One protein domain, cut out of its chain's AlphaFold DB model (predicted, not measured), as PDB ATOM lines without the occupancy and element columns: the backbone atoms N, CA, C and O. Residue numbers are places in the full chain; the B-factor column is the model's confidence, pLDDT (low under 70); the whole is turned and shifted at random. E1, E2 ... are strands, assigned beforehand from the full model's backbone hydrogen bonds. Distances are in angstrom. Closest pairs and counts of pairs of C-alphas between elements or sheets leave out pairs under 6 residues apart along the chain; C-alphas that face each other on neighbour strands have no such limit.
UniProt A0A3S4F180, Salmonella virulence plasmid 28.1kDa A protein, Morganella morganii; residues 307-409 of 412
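AT A GLANCE: This is residues 307 to 409 of the 412 residues of the protein "Salmonella virulence plasmid 28.1kDa A protein" of Morganella morganii (UniProt A0A3S4F180). What does the domain look like at first sight? A twisted sheet of three strands, E3, E4 and E7, makes its middle, with the hairpin of E1 and E2 toward one end of the long axis and the hairpin of E5 and E6 on the opposite side of that sheet. What is it made of, and how large is it? The printed part has 103 residues with no named helix and seven named strands, E1 to E7 in order along the chain; it is all strand by class, though the strands hold 51 of the 103 printed residues, under half. The three sheets, E1 - E2, E3 - E4 - E7 and E5 - E6, are antiparallel, and the whole is only just compact, close to loose, with a radius of gyration of the C-alphas of 14.9 A and spans of 51 by 27 by 23 A.

IN THESE COORDINATES: Where do the first strands run? E1, residues 316 to 322, is 19.6 A long and begins at C-alpha 316 at (8.670, 49.888, 95.752); E2, residues 328 to 334, is 19.7 A long. Which strands come next? E3, residues 343 to 352, is the longest by residues and measures 25.4 A, and E4, residues 355 to 362, measures 22.7 A. Where do the last ones lie? E5, residues 371 to 376, is 16.5 A long, and E6, residues 381 to 387, is 15.9 A long. E7, residues 397 to 402, is 16.5 A long and ends at C-alpha 402 at (-7.180, 37.243, 92.459).

HOW THE PARTS SIT: How is the first hairpin paired and placed? E1 and E2 are antiparallel at 155 degrees, with N 319 and O 331 2.9 A apart, within hydrogen-bond range. E1 and E3 are near each other, with 9 pairs of C-alphas within 10 A. How is the sheet of three built? E3 and E4 form a hairpin, antiparallel at 167 degrees, with N 347 and O 359 2.8 A apart; E7 is antiparallel to E4 at 148 degrees, with N 358 and O 399 2.8 A apart. E3 and E7 are its edge strands. Where is the last hairpin? E5 and E6 are antiparallel at 167 degrees, with N 374 and O 384 2.9 A apart. The closest C-alphas of E6 and E7 are those of Leu 383 and Val 401, 5.6 A apart, while E1 and E6, for instance, are apart.

THE WHOLE: How far does it reach? The two C-alphas farthest apart are those of Gly 325 and Asp 368, 51.2 A, and the outline is elongated. Is it continuous? The printed part has no cut, and no link between its strands is long. Where is confidence low? The model's pLDDT is under 70 at residue 307, residues 337 to 341, residues 378 to 380 and residue 409; the mean of the printed part is 82.7.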
ATOM      1  N   THR A 307      11.199  35.172  93.274       69.94
ATOM      2  CA  THR A 307      12.254  35.822  94.054       69.94
ATOM      3  C   THR A 307      11.698  36.258  95.423       69.94
ATOM      4  O   THR A 307      10.604  36.828  95.490       69.94
ATOM      5  N   PRO A 308      12.389  35.952  96.535       75.00
ATOM      6  CA  PRO A 308      12.071  36.502  97.853       75.00
ATOM      7  C   PRO A 308      12.355  38.007  97.923       75.00
ATOM      8  O   PRO A 308      13.384  38.434  97.409       75.00
ATOM      9  N   ASP A 309      11.500  38.768  98.614       77.00
ATOM     10  CA  ASP A 309      11.726  40.180  98.977       77.00
ATOM     11  C   ASP A 309      12.061  41.079  97.768       77.00
ATOM     12  O   ASP A 309      13.110  41.709  97.686       77.00
ATOM     13  N   VAL A 310      11.171  41.091  96.768       78.69
ATOM     14  CA  VAL A 310      11.405  41.741  95.455       78.69
ATOM     15  C   VAL A 310      11.223  43.257  95.450       78.69
ATOM     16  O   VAL A 310      11.467  43.908  94.432       78.69
ATOM     17  N   TYR A 311      10.732  43.825  96.546       81.88
ATOM     18  CA  TYR A 311      10.592  45.269  96.687       81.88
ATOM     19  C   TYR A 311      11.954  45.877  97.030       81.88
ATOM     20  O   TYR A 311      12.708  45.321  97.818       81.88
ATOM     21  N   ASN A 312      12.265  47.038  96.452       78.56
ATOM     22  CA  ASN A 312      13.510  47.740  96.759       78.56
ATOM     23  C   ASN A 312      13.504  48.328  98.188       78.56
ATOM     24  O   ASN A 312      12.484  48.305  98.881       78.56
ATOM     25  N   ASP A 313      14.622  48.933  98.598       76.56
ATOM     26  CA  ASP A 313      14.780  49.549  99.928       76.56
ATOM     27  C   ASP A 313      13.729  50.640 100.238       76.56
ATOM     28  O   ASP A 313      13.356  50.847 101.395       76.56
ATOM     29  N   ASP A 314      13.174  51.285  99.204       77.94
ATOM     30  CA  ASP A 314      12.075  52.256  99.314       77.94
ATOM     31  C   ASP A 314      10.686  51.593  99.433       77.94
ATOM     32  O   ASP A 314       9.660  52.277  99.407       77.94
ATOM     33  N   ASN A 315      10.624  50.264  99.565       82.38
ATOM     34  CA  ASN A 315       9.415  49.444  99.513       82.38
ATOM     35  C   ASN A 315       8.606  49.649  98.221       82.38
ATOM     36  O   ASN A 315       7.371  49.697  98.246       82.38
ATOM     37  N   LYS A 316       9.285  49.748  97.077       84.19
ATOM     38  CA  LYS A 316       8.670  49.888  95.752       84.19
ATOM     39  C   LYS A 316       9.040  48.737  94.828       84.19
ATOM     40  O   LYS A 316      10.166  48.250  94.823       84.19
ATOM     41  N   LEU A 317       8.086  48.363  93.986       83.62
ATOM     42  CA  LEU A 317       8.241  47.375  92.930       83.62
ATOM     43  C   LEU A 317       7.757  47.986  91.612       83.62
ATOM     44  O   LEU A 317       6.576  48.301  91.461       83.62
ATOM     45  N   VAL A 318       8.675  48.165  90.660       82.12
ATOM     46  CA  VAL A 318       8.385  48.703  89.321       82.12
ATOM     47  C   VAL A 318       8.347  47.564  88.316       82.12
ATOM     48  O   VAL A 318       9.317  46.813  88.198       82.12
ATOM     49  N   ILE A 319       7.243  47.439  87.583       79.88
ATOM     50  CA  ILE A 319       6.989  46.308  86.687       79.88
ATOM     51  C   ILE A 319       6.602  46.823  85.305       79.88
ATOM     52  O   ILE A 319       5.677  47.635  85.196       79.88
ATOM     53  N   PRO A 320       7.283  46.367  84.240       81.81
ATOM     54  CA  PRO A 320       6.873  46.681  82.886       81.81
ATOM     55  C   PRO A 320       5.585  45.929  82.536       81.81
ATOM     56  O   PRO A 320       5.393  44.771  82.887       81.81
ATOM     57  N   ALA A 321       4.703  46.584  81.798       78.81
ATOM     58  CA  ALA A 321       3.503  46.005  81.225       78.81
ATOM     59  C   ALA A 321       3.376  46.462  79.775       78.81
ATOM     60  O   ALA A 321       3.695  47.606  79.439       78.81
ATOM     61  N   ILE A 322       2.894  45.569  78.920       79.88
ATOM     62  CA  ILE A 322       2.650  45.847  77.508       79.88
ATOM     63  C   ILE A 322       1.142  45.974  77.325       79.88
ATOM     64  O   ILE A 322       0.387  45.073  77.693       79.88
ATOM     65  N   ASN A 323       0.689  47.101  76.782       81.06
ATOM     66  CA  ASN A 323      -0.724  47.273  76.467       81.06
ATOM     67  C   ASN A 323      -1.086  46.641  75.110       81.06
ATOM     68  O   ASN A 323      -0.222  46.268  74.320       81.06
ATOM     69  N   THR A 324      -2.381  46.583  74.793       76.06
ATOM     70  CA  THR A 324      -2.893  46.036  73.520       76.06
ATOM     71  C   THR A 324      -2.377  46.745  72.262       76.06
ATOM     72  O   THR A 324      -2.519  46.206  71.171       76.06
ATOM     73  N   GLY A 325      -1.777  47.933  72.391       77.31
ATOM     74  CA  GLY A 325      -1.150  48.677  71.296       77.31
ATOM     75  C   GLY A 325       0.375  48.543  71.234       77.31
ATOM     76  O   GLY A 325       1.006  49.363  70.573       77.31
ATOM     77  N   GLY A 326       0.984  47.600  71.964       80.38
ATOM     78  CA  GLY A 326       2.438  47.388  71.973       80.38
ATOM     79  C   GLY A 326       3.236  48.487  72.683       80.38
ATOM     80  O   GLY A 326       4.465  48.523  72.591       80.38
ATOM     81  N   LYS A 327       2.565  49.402  73.392       87.69
ATOM     82  CA  LYS A 327       3.214  50.428  74.209       87.69
ATOM     83  C   LYS A 327       3.582  49.836  75.561       87.69
ATOM     84  O   LYS A 327       2.756  49.201  76.220       87.69
ATOM     85  N   ILE A 328       4.806  50.117  75.976       87.19
ATOM     86  CA  ILE A 328       5.342  49.697  77.261       87.19
ATOM     87  C   ILE A 328       4.998  50.774  78.287       87.19
ATOM     88  O   ILE A 328       5.208  51.972  78.079       87.19
ATOM     89  N   THR A 329       4.433  50.344  79.402       84.00
ATOM     90  CA  THR A 329       4.125  51.173  80.566       84.00
ATOM     91  C   THR A 329       4.748  50.544  81.793       84.00
ATOM     92  O   THR A 329       4.842  49.326  81.865       84.00
ATOM     93  N   PHE A 330       5.144  51.356  82.764       80.56
ATOM     94  CA  PHE A 330       5.629  50.856  84.044       80.56
ATOM     95  C   PHE A 330       4.567  51.102  85.107       80.56
ATOM     96  O   PHE A 330       4.083  52.227  85.247       80.56
ATOM     97  N   SER A 331       4.214  50.052  85.838       77.56
ATOM     98  CA  SER A 331       3.372  50.133  87.026       77.56
ATOM     99  C   SER A 331       4.263  50.099  88.261       77.56
ATOM    100  O   SER A 331       5.181  49.285  88.330       77.56
ATOM    101  N   GLU A 332       3.991  50.969  89.229       82.81
ATOM    102  CA  GLU A 332       4.661  50.974  90.532       82.81
ATOM    103  C   GLU A 332       3.689  50.442  91.589       82.81
ATOM    104  O   GLU A 332       2.588  50.970  91.749       82.81
ATOM    105  N   LEU A 333       4.102  49.408  92.318       84.25
ATOM    106  CA  LEU A 333       3.469  48.991  93.562       84.25
ATOM    107  C   LEU A 333       4.330  49.476  94.720       84.25
ATOM    108  O   LEU A 333       5.519  49.182  94.774       84.25
ATOM    109  N   ALA A 334       3.723  50.198  95.656       84.62
ATOM    110  CA  ALA A 334       4.385  50.646  96.872       84.62
ATOM    111  C   ALA A 334       3.787  49.922  98.080       84.62
ATOM    112  O   ALA A 334       2.566  49.872  98.248       84.62
ATOM    113  N   LYS A 335       4.655  49.374  98.922       83.00
ATOM    114  CA  LYS A 335       4.308  48.776 100.208       83.00
ATOM    115  C   LYS A 335       4.422  49.846 101.286       83.00
ATOM    116  O   LYS A 335       5.450  50.501 101.431       83.00
ATOM    117  N   THR A 336       3.377  49.982 102.092       78.69
ATOM    118  CA  THR A 336       3.471  50.711 103.358       78.69
ATOM    119  C   THR A 336       3.923  49.727 104.426       78.69
ATOM    120  O   THR A 336       3.308  48.672 104.590       78.69
ATOM    121  N   GLN A 337       4.998  50.045 105.145       65.62
ATOM    122  CA  GLN A 337       5.451  49.213 106.256       65.62
ATOM    123  C   GLN A 337       4.345  49.103 107.315       65.62
ATOM    124  O   GLN A 337       3.787  50.106 107.758       65.62
ATOM    125  N   SER A 338       4.019  47.868 107.693       65.75
ATOM    126  CA  SER A 338       3.153  47.564 108.830       65.75
ATOM    127  C   SER A 338       4.024  47.324 110.063       65.75
ATOM    128  O   SER A 338       5.054  46.657 109.964       65.75
ATOM    129  N   ASP A 339       3.589  47.797 111.233       58.91
ATOM    130  CA  ASP A 339       4.248  47.535 112.524       58.91
ATOM    131  C   ASP A 339       4.139  46.056 112.968       58.91
ATOM    132  O   ASP A 339       4.650  45.654 114.022       58.91
ATOM    133  N   GLU A 340       3.451  45.216 112.188       60.81
ATOM    134  CA  GLU A 340       3.193  43.820 112.520       60.81
ATOM    135  C   GLU A 340       4.410  42.909 112.294       60.81
ATOM    136  O   GLU A 340       4.826  42.586 111.185       60.81
ATOM    137  N   LYS A 341       4.950  42.401 113.404       66.94
ATOM    138  CA  LYS A 341       6.205  41.632 113.484       66.94
ATOM    139  C   LYS A 341       6.088  40.149 113.094       66.94
ATOM    140  O   LYS A 341       6.904  39.347 113.544       66.94
ATOM    141  N   GLN A 342       5.059  39.746 112.348       77.44
ATOM    142  CA  GLN A 342       4.757  38.318 112.127       77.44
ATOM    143  C   GLN A 342       5.427  37.729 110.872       77.44
ATOM    144  O   GLN A 342       5.612  36.512 110.809       77.44
ATOM    145  N   ALA A 343       5.847  38.573 109.926       84.62
ATOM    146  CA  ALA A 343       6.504  38.182 108.680       84.62
ATOM    147  C   ALA A 343       7.897  38.819 108.530       84.62
ATOM    148  O   ALA A 343       8.175  39.872 109.119       84.62
ATOM    149  N   ASP A 344       8.769  38.154 107.772       86.12
ATOM    150  CA  ASP A 344      10.037  38.721 107.297       86.12
ATOM    151  C   ASP A 344       9.763  39.686 106.141       86.12
ATOM    152  O   ASP A 344      10.132  40.853 106.224       86.12
ATOM    153  N   TYR A 345       8.996  39.229 105.149       86.94
ATOM    154  CA  TYR A 345       8.461  40.032 104.050       86.94
ATOM    155  C   TYR A 345       7.097  39.487 103.604       86.94
ATOM    156  O   TYR A 345       6.749  38.330 103.870       86.94
ATOM    157  N   ILE A 346       6.324  40.352 102.948       88.00
ATOM    158  CA  ILE A 346       5.082  40.031 102.244       88.00
ATOM    159  C   ILE A 346       5.061  40.914 101.000       88.00
ATOM    160  O   ILE A 346       4.975  42.138 101.117       88.00
ATOM    161  N   ASP A 347       5.093  40.277  99.840       88.00
ATOM    162  CA  ASP A 347       5.187  40.916  98.538       88.00
ATOM    163  C   ASP A 347       3.962  40.567  97.703       88.00
ATOM    164  O   ASP A 347       3.506  39.421  97.692       88.00
ATOM    165  N   LEU A 348       3.446  41.555  96.975       87.44
ATOM    166  CA  LEU A 348       2.364  41.373  96.019       87.44
ATOM    167  C   LEU A 348       2.909  41.567  94.602       87.44
ATOM    168  O   LEU A 348       3.253  42.680  94.211       87.44
ATOM    169  N   ILE A 349       2.960  40.493  93.816       85.12
ATOM    170  CA  ILE A 349       3.562  40.502  92.479       85.12
ATOM    171  C   ILE A 349       2.467  40.302  91.419       85.12
ATOM    172  O   ILE A 349       1.830  39.252  91.399       85.12
ATOM    173  N   PRO A 350       2.201  41.272  90.530       81.62
ATOM    174  CA  PRO A 350       1.205  41.139  89.478       81.62
ATOM    175  C   PRO A 350       1.649  40.137  88.413       81.62
ATOM    176  O   PRO A 350       2.785  40.154  87.946       81.62
ATOM    177  N   GLN A 351       0.701  39.311  87.983       76.31
ATOM    178  CA  GLN A 351       0.847  38.375  86.866       76.31
ATOM    179  C   GLN A 351       0.137  38.873  85.596       76.31
ATOM    180  O   GLN A 351       0.300  38.296  84.524       76.31
ATOM    181  N   GLY A 352      -0.637  39.958  85.711       72.94
ATOM    182  CA  GLY A 352      -1.442  40.544  84.642       72.94
ATOM    183  C   GLY A 352      -2.933  40.571  84.993       72.94
ATOM    184  O   GLY A 352      -3.463  39.665  85.636       72.94
ATOM    185  N   GLY A 353      -3.632  41.632  84.579       76.31
ATOM    186  CA  GLY A 353      -5.044  41.826  84.921       76.31
ATOM    187  C   GLY A 353      -5.276  41.855  86.438       76.31
ATOM    188  O   GLY A 353      -4.616  42.605  87.149       76.31
ATOM    189  N   ASN A 354      -6.206  41.026  86.920       85.12
ATOM    190  CA  ASN A 354      -6.546  40.890  88.343       85.12
ATOM    191  C   ASN A 354      -5.798  39.734  89.041       85.12
ATOM    192  O   ASN A 354      -6.184  39.336  90.139       85.12
ATOM    193  N   GLN A 355      -4.782  39.147  88.403       87.31
ATOM    194  CA  GLN A 355      -4.033  38.008  88.941       87.31
ATOM    195  C   GLN A 355      -2.712  38.460  89.561       87.31
ATOM    196  O   GLN A 355      -1.965  39.241  88.965       87.31
ATOM    197  N   PHE A 356      -2.420  37.945  90.753       87.12
ATOM    198  CA  PHE A 356      -1.227  38.270  91.529       87.12
ATOM    199  C   PHE A 356      -0.662  37.017  92.212       87.12
ATOM    200  O   PHE A 356      -1.390  36.067  92.482       87.12
ATOM    201  N   LEU A 357       0.623  37.043  92.556       88.75
ATOM    202  CA  LEU A 357       1.231  36.165  93.553       88.75
ATOM    203  C   LEU A 357       1.427  36.939  94.852       88.75
ATOM    204  O   LEU A 357       1.889  38.079  94.835       88.75
ATOM    205  N   VAL A 358       1.113  36.298  95.972       90.06
ATOM    206  CA  VAL A 358       1.542  36.750  97.294       90.06
ATOM    207  C   VAL A 358       2.730  35.901  97.712       90.06
ATOM    208  O   VAL A 358       2.564  34.715  98.017       90.06
ATOM    209  N   ASN A 359       3.907  36.519  97.716       90.50
ATOM    210  CA  ASN A 359       5.142  35.914  98.198       90.50
ATOM    211  C   ASN A 359       5.366  36.334  99.649       90.50
ATOM    212  O   ASN A 359       5.238  37.509  99.975       90.50
ATOM    213  N   PHE A 360       5.679  35.400 100.543       90.31
ATOM    214  CA  PHE A 360       5.897  35.733 101.950       90.31
ATOM    215  C   PHE A 360       6.821  34.743 102.659       90.31
ATOM    216  O   PHE A 360       6.905  33.572 102.287       90.31
ATOM    217  N   SER A 361       7.446  35.221 103.738       91.25
ATOM    218  CA  SER A 361       8.120  34.406 104.756       91.25
ATOM    219  C   SER A 361       7.638  34.819 106.140       91.25
ATOM    220  O   SER A 361       7.466  36.009 106.422       91.25
ATOM    221  N   VAL A 362       7.408  33.847 107.024       90.81
ATOM    222  CA  VAL A 362       6.963  34.104 108.401       90.81
ATOM    223  C   VAL A 362       8.134  34.057 109.381       90.81
ATOM    224  O   VAL A 362       8.990  33.185 109.295       90.81
ATOM    225  N   LYS A 363       8.122  34.927 110.396       89.94
ATOM    226  CA  LYS A 363       9.164  34.954 111.443       89.94
ATOM    227  C   LYS A 363       9.070  33.793 112.426       89.94
ATOM    228  O   LYS A 363      10.056  33.402 113.047       89.94
ATOM    229  N   LYS A 364       7.856  33.281 112.648       90.00
ATOM    230  CA  LYS A 364       7.584  32.234 113.638       90.00
ATOM    231  C   LYS A 364       6.488  31.290 113.163       90.00
ATOM    232  O   LYS A 364       5.365  31.716 112.905       90.00
ATOM    233  N   THR A 365       6.787  29.993 113.183       90.38
ATOM    234  CA  THR A 365       5.817  28.918 112.952       90.38
ATOM    235  C   THR A 365       4.783  28.880 114.080       90.38
ATOM    236  O   THR A 365       5.140  28.701 115.250       90.38
ATOM    237  N   LYS A 366       3.491  28.989 113.752       89.19
ATOM    238  CA  LYS A 366       2.382  28.766 114.698       89.19
ATOM    239  C   LYS A 366       1.862  27.334 114.551       89.19
ATOM    240  O   LYS A 366       0.927  27.096 113.801       89.19
ATOM    241  N   LYS A 367       2.486  26.381 115.250       85.88
ATOM    242  CA  LYS A 367       2.231  24.934 115.087       85.88
ATOM    243  C   LYS A 367       0.784  24.504 115.364       85.88
ATOM    244  O   LYS A 367       0.321  23.566 114.732       85.88
ATOM    245  N   ASP A 368       0.088  25.209 116.253       88.25
ATOM    246  CA  ASP A 368      -1.299  24.894 116.628       88.25
ATOM    247  C   ASP A 368      -2.338  25.568 115.712       88.25
ATOM    248  O   ASP A 368      -3.542  25.438 115.930       88.25
ATOM    249  N   ALA A 369      -1.898  26.322 114.697       84.50
ATOM    250  CA  ALA A 369      -2.805  26.935 113.738       84.50
ATOM    251  C   ALA A 369      -3.404  25.860 112.820       84.50
ATOM    252  O   ALA A 369      -2.688  25.110 112.167       84.50
ATOM    253  N   THR A 370      -4.729  25.807 112.735       84.06
ATOM    254  CA  THR A 370      -5.449  24.871 111.853       84.06
ATOM    255  C   THR A 370      -5.826  25.494 110.509       84.06
ATOM    256  O   THR A 370      -6.342  24.809 109.625       84.06
ATOM    257  N   HIS A 371      -5.594  26.796 110.362       87.00
ATOM    258  CA  HIS A 371      -6.092  27.600 109.261       87.00
ATOM    259  C   HIS A 371      -5.127  28.743 108.951       87.00
ATOM    260  O   HIS A 371      -4.650  29.427 109.861       87.00
ATOM    261  N   PHE A 372      -4.868  28.953 107.664       89.12
ATOM    262  CA  PHE A 372      -4.087  30.066 107.149       89.12
ATOM    263  C   PHE A 372      -4.897  30.789 106.082       89.12
ATOM    264  O   PHE A 372      -5.347  30.172 105.116       89.12
ATOM    265  N   SER A 373      -5.032  32.100 106.230       88.50
ATOM    266  CA  SER A 373      -5.697  32.941 105.249       88.50
ATOM    267  C   SER A 373      -4.865  34.174 104.927       88.50
ATOM    268  O   SER A 373      -4.141  34.713 105.765       88.50
ATOM    269  N   ILE A 374      -4.972  34.609 103.677       88.31
ATOM    270  CA  ILE A 374      -4.485  35.897 103.197       88.31
ATOM    271  C   ILE A 374      -5.733  36.693 102.879       88.31
ATOM    272  O   ILE A 374      -6.557  36.227 102.097       88.31
ATOM    273  N   GLY A 375      -5.882  37.874 103.466       86.56
ATOM    274  CA  GLY A 375      -7.033  38.735 103.228       86.56
ATOM    275  C   GLY A 375      -6.639  40.151 102.841       86.56
ATOM    276  O   GLY A 375      -5.488  40.555 102.992       86.56
ATOM    277  N   TYR A 376      -7.613  40.912 102.353       82.69
ATOM    278  CA  TYR A 376      -7.474  42.337 102.066       82.69
ATOM    279  C   TYR A 376      -8.594  43.140 102.738       82.69
ATOM    280  O   TYR A 376      -9.713  42.651 102.921       82.69
ATOM    281  N   ASN A 377      -8.296  44.399 103.079       72.56
ATOM    282  CA  ASN A 377      -9.135  45.294 103.887       72.56
ATOM    283  C   ASN A 377      -9.423  44.776 105.314       72.56
ATOM    284  O   ASN A 377      -9.121  43.647 105.682       72.56
ATOM    285  N   LYS A 378     -10.049  45.620 106.144       66.12
ATOM    286  CA  LYS A 378     -10.453  45.271 107.522       66.12
ATOM    287  C   LYS A 378     -11.651  44.305 107.596       66.12
ATOM    288  O   LYS A 378     -12.080  43.962 108.691       66.12
ATOM    289  N   SER A 379     -12.202  43.892 106.455       59.66
ATOM    290  CA  SER A 379     -13.484  43.180 106.359       59.66
ATOM    291  C   SER A 379     -13.365  41.658 106.176       59.66
ATOM    292  O   SER A 379     -14.340  41.045 105.766       59.66
ATOM    293  N   PHE A 380     -12.214  41.038 106.473       63.62
ATOM    294  CA  PHE A 380     -11.988  39.585 106.315       63.62
ATOM    295  C   PHE A 380     -12.296  39.040 104.904       63.62
ATOM    296  O   PHE A 380     -12.737  37.903 104.746       63.62
ATOM    297  N   ASN A 381     -12.059  39.833 103.854       76.81
ATOM    298  CA  ASN A 381     -12.164  39.320 102.490       76.81
ATOM    299  C   ASN A 381     -10.925  38.471 102.192       76.81
ATOM    300  O   ASN A 381      -9.837  39.020 102.015       76.81
ATOM    301  N   ASN A 382     -11.083  37.149 102.156       82.50
ATOM    302  CA  ASN A 382      -9.977  36.224 101.922       82.50
ATOM    303  C   ASN A 382      -9.601  36.189 100.428       82.50
ATOM    304  O   ASN A 382     -10.412  35.824  99.581       82.50
ATOM    305  N   LEU A 383      -8.355  36.548 100.121       86.81
ATOM    306  CA  LEU A 383      -7.682  36.318  98.838       86.81
ATOM    307  C   LEU A 383      -7.231  34.865  98.680       86.81
ATOM    308  O   LEU A 383      -7.242  34.325  97.578       86.81
ATOM    309  N   ALA A 384      -6.828  34.244  99.788       88.31
ATOM    310  CA  ALA A 384      -6.509  32.831  99.863       88.31
ATOM    311  C   ALA A 384      -6.943  32.283 101.219       88.31
ATOM    312  O   ALA A 384      -6.812  32.956 102.240       88.31
ATOM    313  N   ASP A 385      -7.424  31.050 101.219       89.06
ATOM    314  CA  ASP A 385      -7.879  30.344 102.407       89.06
ATOM    315  C   ASP A 385      -7.414  28.886 102.299       89.06
ATOM    316  O   ASP A 385      -7.737  28.185 101.334       89.06
ATOM    317  N   LYS A 386      -6.566  28.456 103.237       88.25
ATOM    318  CA  LYS A 386      -5.962  27.125 103.265       88.25
ATOM    319  C   LYS A 386      -6.158  26.482 104.635       88.25
ATOM    320  O   LYS A 386      -5.523  26.854 105.625       88.25
ATOM    321  N   ASN A 387      -6.974  25.434 104.664       88.00
ATOM    322  CA  ASN A 387      -7.128  24.574 105.833       88.00
ATOM    323  C   ASN A 387      -5.941  23.611 105.963       88.00
ATOM    324  O   ASN A 387      -5.523  22.999 104.981       88.00
ATOM    325  N   GLY A 388      -5.401  23.471 107.176       85.38
ATOM    326  CA  GLY A 388      -4.288  22.561 107.473       85.38
ATOM    327  C   GLY A 388      -2.917  22.998 106.940       85.38
ATOM    328  O   GLY A 388      -1.962  22.229 107.022       85.38
ATOM    329  N   PHE A 389      -2.793  24.215 106.404       91.00
ATOM    330  CA  PHE A 389      -1.514  24.773 105.973       91.00
ATOM    331  C   PHE A 389      -0.899  25.621 107.092       91.00
ATOM    332  O   PHE A 389      -1.488  26.613 107.517       91.00
ATOM    333  N   VAL A 390       0.295  25.240 107.550       91.00
ATOM    334  CA  VAL A 390       1.057  25.974 108.569       91.00
ATOM    335  C   VAL A 390       2.398  26.392 107.966       91.00
ATOM    336  O   VAL A 390       3.251  25.524 107.766       91.00
ATOM    337  N   PRO A 391       2.612  27.687 107.668       91.19
ATOM    338  CA  PRO A 391       3.888  28.144 107.136       91.19
ATOM    339  C   PRO A 391       4.992  27.987 108.190       91.19
ATOM    340  O   PRO A 391       4.820  28.345 109.362       91.19
ATOM    341  N   LEU A 392       6.121  27.429 107.768       92.56
ATOM    342  CA  LEU A 392       7.322  27.273 108.576       92.56
ATOM    343  C   LEU A 392       8.124  28.578 108.576       92.56
ATOM    344  O   LEU A 392       8.163  29.298 107.581       92.56
ATOM    345  N   ALA A 393       8.743  28.890 109.712       92.19
ATOM    346  CA  ALA A 393       9.548  30.092 109.858       92.19
ATOM    347  C   ALA A 393      10.757  30.098 108.914       92.19
ATOM    348  O   ALA A 393      11.475  29.103 108.855       92.19
ATOM    349  N   GLY A 394      10.986  31.226 108.235       88.50
ATOM    350  CA  GLY A 394      12.107  31.435 107.313       88.50
ATOM    351  C   GLY A 394      11.955  30.800 105.925       88.50
ATOM    352  O   GLY A 394      12.822  31.003 105.079       88.50
ATOM    353  N   GLU A 395      10.878  30.052 105.674       91.56
ATOM    354  CA  GLU A 395      10.608  29.445 104.367       91.56
ATOM    355  C   GLU A 395       9.860  30.416 103.443       91.56
ATOM    356  O   GLU A 395       8.952  31.136 103.870       91.56
ATOM    357  N   HIS A 396      10.213  30.399 102.155       90.50
ATOM    358  CA  HIS A 396       9.522  31.169 101.121       90.50
ATOM    359  C   HIS A 396       8.269  30.435 100.642       90.50
ATOM    360  O   HIS A 396       8.327  29.285 100.197       90.50
ATOM    361  N   TYR A 397       7.140  31.135 100.656       90.69
ATOM    362  CA  TYR A 397       5.887  30.660 100.091       90.69
ATOM    363  C   TYR A 397       5.383  31.621  99.024       90.69
ATOM    364  O   TYR A 397       5.421  32.832  99.215       90.69
ATOM    365  N   SER A 398       4.830  31.063  97.946       90.25
ATOM    366  CA  SER A 398       4.160  31.809  96.881       90.25
ATOM    367  C   SER A 398       2.744  31.270  96.688       90.25
ATOM    368  O   SER A 398       2.544  30.063  96.514       90.25
ATOM    369  N   ILE A 399       1.738  32.142  96.785       90.88
ATOM    370  CA  ILE A 399       0.325  31.772  96.640       90.88
ATOM    371  C   ILE A 399      -0.331  32.652  95.571       90.88
ATOM    372  O   ILE A 399      -0.351  33.871  95.741       90.88
ATOM    373  N   PRO A 400      -0.909  32.070  94.503       90.19
ATOM    374  CA  PRO A 400      -1.679  32.834  93.532       90.19
ATOM    375  C   PRO A 400      -2.987  33.334  94.143       90.19
ATOM    376  O   PRO A 400      -3.697  32.587  94.821       90.19
ATOM    377  N   VAL A 401      -3.306  34.597  93.880       90.81
ATOM    378  CA  VAL A 401      -4.511  35.281  94.345       90.81
ATOM    379  C   VAL A 401      -5.141  36.103  93.224       90.81
ATOM    380  O   VAL A 401      -4.466  36.559  92.300       90.81
ATOM    381  N   THR A 402      -6.447  36.333  93.342       89.56
ATOM    382  CA  THR A 402      -7.180  37.243  92.459       89.56
ATOM    383  C   THR A 402      -7.604  38.466  93.260       89.56
ATOM    384  O   THR A 402      -8.366  38.344  94.218       89.56
ATOM    385  N   LEU A 403      -7.130  39.643  92.865       87.75
ATOM    386  CA  LEU A 403      -7.463  40.926  93.480       87.75
ATOM    387  C   LEU A 403      -7.898  41.889  92.375       87.75
ATOM    388  O   LEU A 403      -7.221  42.003  91.357       87.75
ATOM    389  N   ASP A 404      -9.028  42.581  92.549       85.62
ATOM    390  CA  ASP A 404      -9.419  43.628  91.598       85.62
ATOM    391  C   ASP A 404      -8.368  44.742  91.628       85.62
ATOM    392  O   ASP A 404      -8.204  45.419  92.645       85.62
ATOM    393  N   ALA A 405      -7.650  44.920  90.516       75.25
ATOM    394  CA  ALA A 405      -6.557  45.880  90.417       75.25
ATOM    395  C   ALA A 405      -7.012  47.317  90.725       75.25
ATOM    396  O   ALA A 405      -6.221  48.110  91.230       75.25
ATOM    397  N   LYS A 406      -8.302  47.639  90.539       79.00
ATOM    398  CA  LYS A 406      -8.877  48.944  90.917       79.00
ATOM    399  C   LYS A 406      -8.798  49.237  92.415       79.00
ATOM    400  O   LYS A 406      -8.878  50.391  92.820       79.00
ATOM    401  N   ILE A 407      -8.654  48.210  93.253       79.00
ATOM    402  CA  ILE A 407      -8.477  48.360  94.704       79.00
ATOM    403  C   ILE A 407      -7.068  48.877  95.028       79.00
ATOM    404  O   ILE A 407      -6.879  49.530  96.052       79.00
ATOM    405  N   LEU A 408      -6.095  48.611  94.150       74.44
ATOM    406  CA  LEU A 408      -4.712  49.077  94.269       74.44
ATOM    407  C   LEU A 408      -4.504  50.473  93.665       74.44
ATOM    408  O   LEU A 408      -3.467  51.091  93.901       74.44
ATOM    409  N   GLU A 409      -5.466  50.986  92.891       69.50
ATOM    410  CA  GLU A 409      -5.383  52.331  92.332       69.50
ATOM    411  C   GLU A 409      -5.406  53.374  93.455       69.50
ATOM    412  O   GLU A 409      -6.313  53.422  94.293       69.50
TER     413      GLU A 409